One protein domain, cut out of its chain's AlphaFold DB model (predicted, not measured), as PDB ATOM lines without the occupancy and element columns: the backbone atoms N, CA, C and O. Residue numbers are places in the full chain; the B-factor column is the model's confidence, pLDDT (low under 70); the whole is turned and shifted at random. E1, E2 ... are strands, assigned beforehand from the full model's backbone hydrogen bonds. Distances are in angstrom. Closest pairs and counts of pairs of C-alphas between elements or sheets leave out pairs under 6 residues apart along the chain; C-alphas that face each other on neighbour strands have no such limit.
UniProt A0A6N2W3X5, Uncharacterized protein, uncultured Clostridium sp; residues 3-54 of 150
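Overview. This is residues 3 to 54 of the 150 residues of an uncharacterized protein of uncultured Clostridium sp (UniProt A0A6N2W3X5). A small sandwich of strands is nearly closed into a barrel: the three-stranded sheet E1, E2, E3 and the hairpin E4, E5 are face to face with their strands crossed at 83 degrees. Residues 31 to 32 tie E3 to E4 on one side, and the beginning of E1 meets E5 on the other. The printed part has 52 residues with no named helix and five strands, E1 to E5 along the chain, in two antiparallel sheets, E1 - E2 - E3 and E4 - E5; the class is all strand. It is compact, with a radius of gyration of the C-alphas of 10.1 A and spans of 27 by 26 by 21 A.

Arrangement. E1, residues 3 to 10, E2, residues 13 to 18, and E3, residues 23 to 26, form a meander, each strand the antiparallel neighbour of the one before. N 8 and O 15 are 2.9 A apart, and N 24 and O 16 are 2.8 A apart, both within hydrogen-bond range. E4, residues 38 to 44, and E5, residues 47 to 53, form an antiparallel hairpin, with N 42 and O 50 at 2.8 A, within hydrogen-bond range. The closest C-alphas of E1 and E5, those of Arg 3 and Gly 50, are 4.1 A apart. E2 and E4 are apart.

Along the chain. E1 begins at C-alpha 3 (-90.519, 44.593, 24.930), bends by 52 degrees at residue 6 and is 19.7 A long. E2 is 16.0 A long, E3 10.3 A and E4 20.0 A. E5, 17.9 A, ends at C-alpha 53 (-88.550, 49.618, 35.106).

Size, cuts and confidence. The C-alphas farthest apart, of Lys 35 and Lys 45, are 29.2 A apart. The printed part has no cut. The link E3 to E4, 11 residues, is long. Mean pLDDT of the printed part is 90.0; residues 9 to 12 are under 70.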
ATOM      1  N   ARG A   3     -91.230  45.366  25.960       91.44
ATOM      2  CA  ARG A   3     -90.519  44.593  24.930       91.44
ATOM      3  C   ARG A   3     -89.499  45.451  24.174       91.44
ATOM      4  O   ARG A   3     -89.754  46.633  23.922       91.44
ATOM      5  N   VAL A   4     -88.377  44.846  23.792       91.25
ATOM      6  CA  VAL A   4     -87.421  45.420  22.832       91.25
ATOM      7  C   VAL A   4     -88.036  45.422  21.430       91.25
ATOM      8  O   VAL A   4     -88.630  44.435  21.007       91.25
ATOM      9  N   ILE A   5     -87.892  46.531  20.707       89.56
ATOM     10  CA  ILE A   5     -88.338  46.665  19.308       89.56
ATOM     11  C   ILE A   5     -87.210  47.038  18.345       89.56
ATOM     12  O   ILE A   5     -87.411  46.995  17.141       89.56
ATOM     13  N   SER A   6     -86.045  47.441  18.852       85.25
ATOM     14  CA  SER A   6     -84.807  47.493  18.077       85.25
ATOM     15  C   SER A   6     -83.597  47.539  19.004       85.25
ATOM     16  O   SER A   6     -83.655  48.075  20.118       85.25
ATOM     17  N   HIS A   7     -82.491  46.976  18.531       83.62
ATOM     18  CA  HIS A   7     -81.182  47.103  19.154       83.62
ATOM     19  C   HIS A   7     -80.341  48.052  18.301       83.62
ATOM     20  O   HIS A   7     -80.052  47.771  17.141       83.62
ATOM     21  N   LEU A   8     -79.978  49.201  18.866       78.44
ATOM     22  CA  LEU A   8     -79.085  50.152  18.219       78.44
ATOM     23  C   LEU A   8     -77.658  49.742  18.584       78.44
ATOM     24  O   LEU A   8     -77.177  50.044  19.677       78.44
ATOM     25  N   GLN A   9     -77.000  49.004  17.689       63.81
ATOM     26  CA  GLN A   9     -75.583  48.690  17.849       63.81
ATOM     27  C   GLN A   9     -74.757  49.965  17.650       63.81
ATOM     28  O   GLN A   9     -74.534  50.400  16.524       63.81
ATOM     29  N   ASN A  10     -74.269  50.539  18.749       60.12
ATOM     30  CA  ASN A  10     -73.161  51.485  18.719       60.12
ATOM     31  C   ASN A  10     -71.877  50.761  19.135       60.12
ATOM     32  O   ASN A  10     -71.900  49.904  20.016       60.12
ATOM     33  N   ALA A  11     -70.747  51.137  18.531       54.22
ATOM     34  CA  ALA A  11     -69.447  50.475  18.701       54.22
ATOM     35  C   ALA A  11     -68.946  50.367  20.160       54.22
ATOM     36  O   ALA A  11     -68.036  49.593  20.442       54.22
ATOM     37  N   THR A  12     -69.521  51.135  21.089       63.69
ATOM     38  CA  THR A  12     -69.090  51.223  22.492       63.69
ATOM     39  C   THR A  12     -70.227  51.077  23.504       63.69
ATOM     40  O   THR A  12     -69.964  51.005  24.704       63.69
ATOM     41  N   GLU A  13     -71.490  51.046  23.067       72.38
ATOM     42  CA  GLU A  13     -72.642  51.177  23.963       72.38
ATOM     43  C   GLU A  13     -73.823  50.328  23.489       72.38
ATOM     44  O   GLU A  13     -74.334  50.514  22.387       72.38
ATOM     45  N   ALA A  14     -74.294  49.423  24.351       86.06
ATOM     46  CA  ALA A  14     -75.521  48.673  24.107       86.06
ATOM     47  C   ALA A  14     -76.739  49.562  24.407       86.06
ATOM     48  O   ALA A  14     -76.952  49.960  25.561       86.06
ATOM     49  N   VAL A  15     -77.527  49.869  23.371       92.06
ATOM     50  CA  VAL A  15     -78.731  50.706  23.456       92.06
ATOM     51  C   VAL A  15     -79.929  49.963  22.872       92.06
ATOM     52  O   VAL A  15     -79.913  49.527  21.723       92.06
ATOM     53  N   TYR A  16     -80.997  49.853  23.654       93.56
ATOM     54  CA  TYR A  16     -82.230  49.174  23.269       93.56
ATOM     55  C   TYR A  16     -83.382  50.162  23.207       93.56
ATOM     56  O   TYR A  16     -83.629  50.896  24.166       93.56
ATOM     57  N   ARG A  17     -84.127  50.145  22.102       94.19
ATOM     58  CA  ARG A  17     -85.395  50.861  21.992       94.19
ATOM     59  C   ARG A  17     -86.534  49.934  22.383       94.19
ATOM     60  O   ARG A  17     -86.618  48.794  21.925       94.19
ATOM     61  N   LEU A  18     -87.418  50.441  23.230       93.12
ATOM     62  CA  LEU A  18     -88.540  49.699  23.787       93.12
ATOM     63  C   LEU A  18     -89.857  50.078  23.106       93.12
ATOM     64  O   LEU A  18     -89.995  51.166  22.548       93.12
ATOM     65  N   GLN A  19     -90.866  49.214  23.220       90.06
ATOM     66  CA  GLN A  19     -92.208  49.442  22.665       90.06
ATOM     67  C   GLN A  19     -92.893  50.723  23.172       90.06
ATOM     68  O   GLN A  19     -93.693  51.330  22.467       90.06
ATOM     69  N   ASN A  20     -92.546  51.185  24.377       88.88
ATOM     70  CA  ASN A  20     -93.025  52.455  24.930       88.88
ATOM     71  C   ASN A  20     -92.198  53.671  24.463       88.88
ATOM     72  O   ASN A  20     -92.314  54.748  25.047       88.88
ATOM     73  N   LYS A  21     -91.350  53.495  23.442       90.62
ATOM     74  CA  LYS A  21     -90.436  54.493  22.865       90.62
ATOM     75  C   LYS A  21     -89.308  54.951  23.796       90.62
ATOM     76  O   LYS A  21     -88.591  55.884  23.448       90.62
ATOM     77  N   ALA A  22     -89.124  54.320  24.957       92.44
ATOM     78  CA  ALA A  22     -87.954  54.581  25.787       92.44
ATOM     79  C   ALA A  22     -86.701  53.960  25.155       92.44
ATOM     80  O   ALA A  22     -86.758  52.877  24.574       92.44
ATOM     81  N   GLU A  23     -85.570  54.639  25.310       95.00
ATOM     82  CA  GLU A  23     -84.254  54.105  24.972       95.00
ATOM     83  C   GLU A  23     -83.503  53.807  26.261       95.00
ATOM     84  O   GLU A  23     -83.350  54.682  27.116       95.00
ATOM     85  N   VAL A  24     -83.069  52.559  26.406       95.00
ATOM     86  CA  VAL A  24     -82.367  52.067  27.586       95.00
ATOM     87  C   VAL A  24     -80.942  51.717  27.196       95.00
ATOM     88  O   VAL A  24     -80.702  50.924  26.288       95.00
ATOM     89  N   LYS A  25     -79.991  52.317  27.903       94.94
ATOM     90  CA  LYS A  25     -78.557  52.216  27.656       94.94
ATOM     91  C   LYS A  25     -77.849  51.603  28.853       94.94
ATOM     92  O   LYS A  25     -78.175  51.911  30.003       94.94
ATOM     93  N   TYR A  26     -76.853  50.765  28.589       92.81
ATOM     94  CA  TYR A  26     -75.972  50.261  29.636       92.81
ATOM     95  C   TYR A  26     -74.901  51.293  30.003       92.81
ATOM     96  O   TYR A  26     -74.184  51.790  29.141       92.81
ATOM     97  N   THR A  27     -74.768  51.609  31.293       87.06
ATOM     98  CA  THR A  27     -73.803  52.601  31.806       87.06
ATOM     99  C   THR A  27     -72.596  51.956  32.503       87.06
ATOM    100  O   THR A  27     -72.074  52.511  33.469       87.06
ATOM    101  N   GLY A  28     -72.226  50.730  32.127       85.12
ATOM    102  CA  GLY A  28     -71.144  49.954  32.757       85.12
ATOM    103  C   GLY A  28     -71.528  49.226  34.053       85.12
ATOM    104  O   GLY A  28     -70.857  48.280  34.436       85.12
ATOM    105  N   HIS A  29     -72.619  49.634  34.709       87.56
ATOM    106  CA  HIS A  29     -73.100  49.012  35.956       87.56
ATOM    107  C   HIS A  29     -74.621  48.820  35.994       87.56
ATOM    108  O   HIS A  29     -75.132  47.987  36.735       87.56
ATOM    109  N   SER A  30     -75.370  49.603  35.216       93.00
ATOM    110  CA  SER A  30     -76.832  49.637  35.275       93.00
ATOM    111  C   SER A  30     -77.429  49.990  33.922       93.00
ATOM    112  O   SER A  30     -76.794  50.693  33.135       93.00
ATOM    113  N   TRP A  31     -78.667  49.564  33.695       95.75
ATOM    114  CA  TRP A  31     -79.470  49.966  32.545       95.75
ATOM    115  C   TRP A  31     -80.302  51.194  32.897       95.75
ATOM    116  O   TRP A  31     -81.017  51.188  33.903       95.75
ATOM    117  N   LYS A  32     -80.176  52.255  32.097       96.19
ATOM    118  CA  LYS A  32     -80.801  53.556  32.351       96.19
ATOM    119  C   LYS A  32     -81.385  54.160  31.092       96.19
ATOM    120  O   LYS A  32     -80.823  53.992  30.015       96.19
ATOM    121  N   ASP A  33     -82.463  54.915  31.246       95.06
ATOM    122  CA  ASP A  33     -82.939  55.807  30.192       95.06
ATOM    123  C   ASP A  33     -82.419  57.246  30.369       95.06
ATOM    124  O   ASP A  33     -81.729  57.579  31.338       95.06
ATOM    125  N   GLN A  34     -82.784  58.129  29.438       93.12
ATOM    126  CA  GLN A  34     -82.427  59.554  29.476       93.12
ATOM    127  C   GLN A  34     -82.972  60.288  30.715       93.12
ATOM    128  O   GLN A  34     -82.401  61.287  31.149       93.12
ATOM    129  N   LYS A  35     -84.051  59.777  31.321       94.88
ATOM    130  CA  LYS A  35     -84.644  60.301  32.560       94.88
ATOM    131  C   LYS A  35     -83.985  59.720  33.815       94.88
ATOM    132  O   LYS A  35     -84.472  59.957  34.917       94.88
ATOM    133  N   LYS A  36     -82.881  58.976  33.666       94.69
ATOM    134  CA  LYS A  36     -82.145  58.284  34.738       94.69
ATOM    135  C   LYS A  36     -82.967  57.209  35.460       94.69
ATOM    136  O   LYS A  36     -82.559  56.765  36.534       94.69
ATOM    137  N   ARG A  37     -84.087  56.760  34.884       96.06
ATOM    138  CA  ARG A  37     -84.856  55.631  35.418       96.06
ATOM    139  C   ARG A  37     -84.042  54.357  35.255       96.06
ATOM    140  O   ARG A  37     -83.386  54.176  34.233       96.06
ATOM    141  N   LEU A  38     -84.071  53.502  36.272       97.25
ATOM    142  CA  LEU A  38     -83.338  52.240  36.284       97.25
ATOM    143  C   LEU A  38     -84.189  51.116  35.705       97.25
ATOM    144  O   LEU A  38     -85.391  51.043  35.964       97.25
ATOM    145  N   TYR A  39     -83.532  50.202  35.002       97.56
ATOM    146  CA  TYR A  39     -84.170  49.039  34.408       97.56
ATOM    147  C   TYR A  39     -83.440  47.743  34.770       97.56
ATOM    148  O   TYR A  39     -82.229  47.746  35.008       97.56
ATOM    149  N   THR A  40     -84.177  46.635  34.773       97.69
ATOM    150  CA  THR A  40     -83.627  45.273  34.761       97.69
ATOM    151  C   THR A  40     -83.920  44.648  33.401       97.69
ATOM    152  O   THR A  40     -85.058  44.744  32.932       97.69
ATOM    153  N   PRO A  41     -82.925  44.053  32.722       96.94
ATOM    154  CA  PRO A  41     -83.174  43.331  31.482       96.94
ATOM    155  C   PRO A  41     -83.965  42.054  31.772       96.94
ATOM    156  O   PRO A  41     -83.702  41.369  32.756       96.94
ATOM    157  N   VAL A  42     -84.895  41.726  30.886       97.25
ATOM    158  CA  VAL A  42     -85.581  40.433  30.831       97.25
ATOM    159  C   VAL A  42     -84.918  39.624  29.728       97.25
ATOM    160  O   VAL A  42     -84.821  40.113  28.594       97.25
ATOM    161  N   LYS A  43     -84.457  38.409  30.032       96.19
ATOM    162  CA  LYS A  43     -83.776  37.558  29.056       96.19
ATOM    163  C   LYS A  43     -84.562  36.296  28.737       96.19
ATOM    164  O   LYS A  43     -85.225  35.715  29.587       96.19
ATOM    165  N   TYR A  44     -84.414  35.831  27.505       95.31
ATOM    166  CA  TYR A  44     -84.819  34.498  27.082       95.31
ATOM    167  C   TYR A  44     -83.656  33.854  26.330       95.31
ATOM    168  O   TYR A  44     -83.117  34.451  25.401       95.31
ATOM    169  N   LYS A  45     -83.220  32.663  26.769       93.06
ATOM    170  CA  LYS A  45     -82.038  31.960  26.221       93.06
ATOM    171  C   LYS A  45     -80.783  32.851  26.133       93.06
ATOM    172  O   LYS A  45     -80.020  32.787  25.176       93.06
ATOM    173  N   GLY A  46     -80.583  33.712  27.133       91.88
ATOM    174  CA  GLY A  46     -79.449  34.640  27.205       91.88
ATOM    175  C   GLY A  46     -79.599  35.932  26.390       91.88
ATOM    176  O   GLY A  46     -78.816  36.858  26.597       91.88
ATOM    177  N   VAL A  47     -80.618  36.046  25.534       92.56
ATOM    178  CA  VAL A  47     -80.888  37.242  24.723       92.56
ATOM    179  C   VAL A  47     -81.827  38.183  25.467       92.56
ATOM    180  O   VAL A  47     -82.820  37.742  26.039       92.56
ATOM    181  N   ILE A  48     -81.521  39.483  25.469       95.12
ATOM    182  CA  ILE A  48     -82.382  40.507  26.074       95.12
ATOM    183  C   ILE A  48     -83.610  40.701  25.188       95.12
ATOM    184  O   ILE A  48     -83.491  41.171  24.060       95.12
ATOM    185  N   VAL A  49     -84.784  40.376  25.729       95.06
ATOM    186  CA  VAL A  49     -86.062  40.484  25.010       95.06
ATOM    187  C   VAL A  49     -86.939  41.646  25.470       95.06
ATOM    188  O   VAL A  49     -87.882  42.062  24.794       95.06
ATOM    189  N   GLY A  50     -86.609  42.223  26.619       95.56
ATOM    190  CA  GLY A  50     -87.336  43.342  27.190       95.56
ATOM    191  C   GLY A  50     -86.651  43.892  28.423       95.56
ATOM    192  O   GLY A  50     -85.564  43.465  28.803       95.56
ATOM    193  N   PHE A  51     -87.305  44.862  29.045       97.06
ATOM    194  CA  PHE A  51     -86.847  45.485  30.276       97.06
ATOM    195  C   PHE A  51     -88.017  45.745  31.221       97.06
ATOM    196  O   PHE A  51     -89.122  46.096  30.794       97.06
ATOM    197  N   THR A  52     -87.765  45.641  32.520       96.56
ATOM    198  CA  THR A  52     -88.670  46.105  33.572       96.56
ATOM    199  C   THR A  52     -88.108  47.371  34.211       96.56
ATOM    200  O   THR A  52     -86.907  47.481  34.440       96.56
ATOM    201  N   CYS A  53     -88.959  48.375  34.445       96.94
ATOM    202  CA  CYS A  53     -88.550  49.618  35.106       96.94
ATOM    203  C   CYS A  53     -88.666  49.451  36.622       96.94
ATOM    204  O   CYS A  53     -89.663  48.910  37.105       96.94
ATOM    205  N   LYS A  54     -87.663  49.928  37.359       97.69
ATOM    206  CA  LYS A  54     -87.636  49.899  38.827       97.69
ATOM    207  C   LYS A  54     -88.373  51.091  39.421       97.69
ATOM    208  O   LYS A  54     -88.446  52.142  38.782       97.69
TER     209      LYS A  54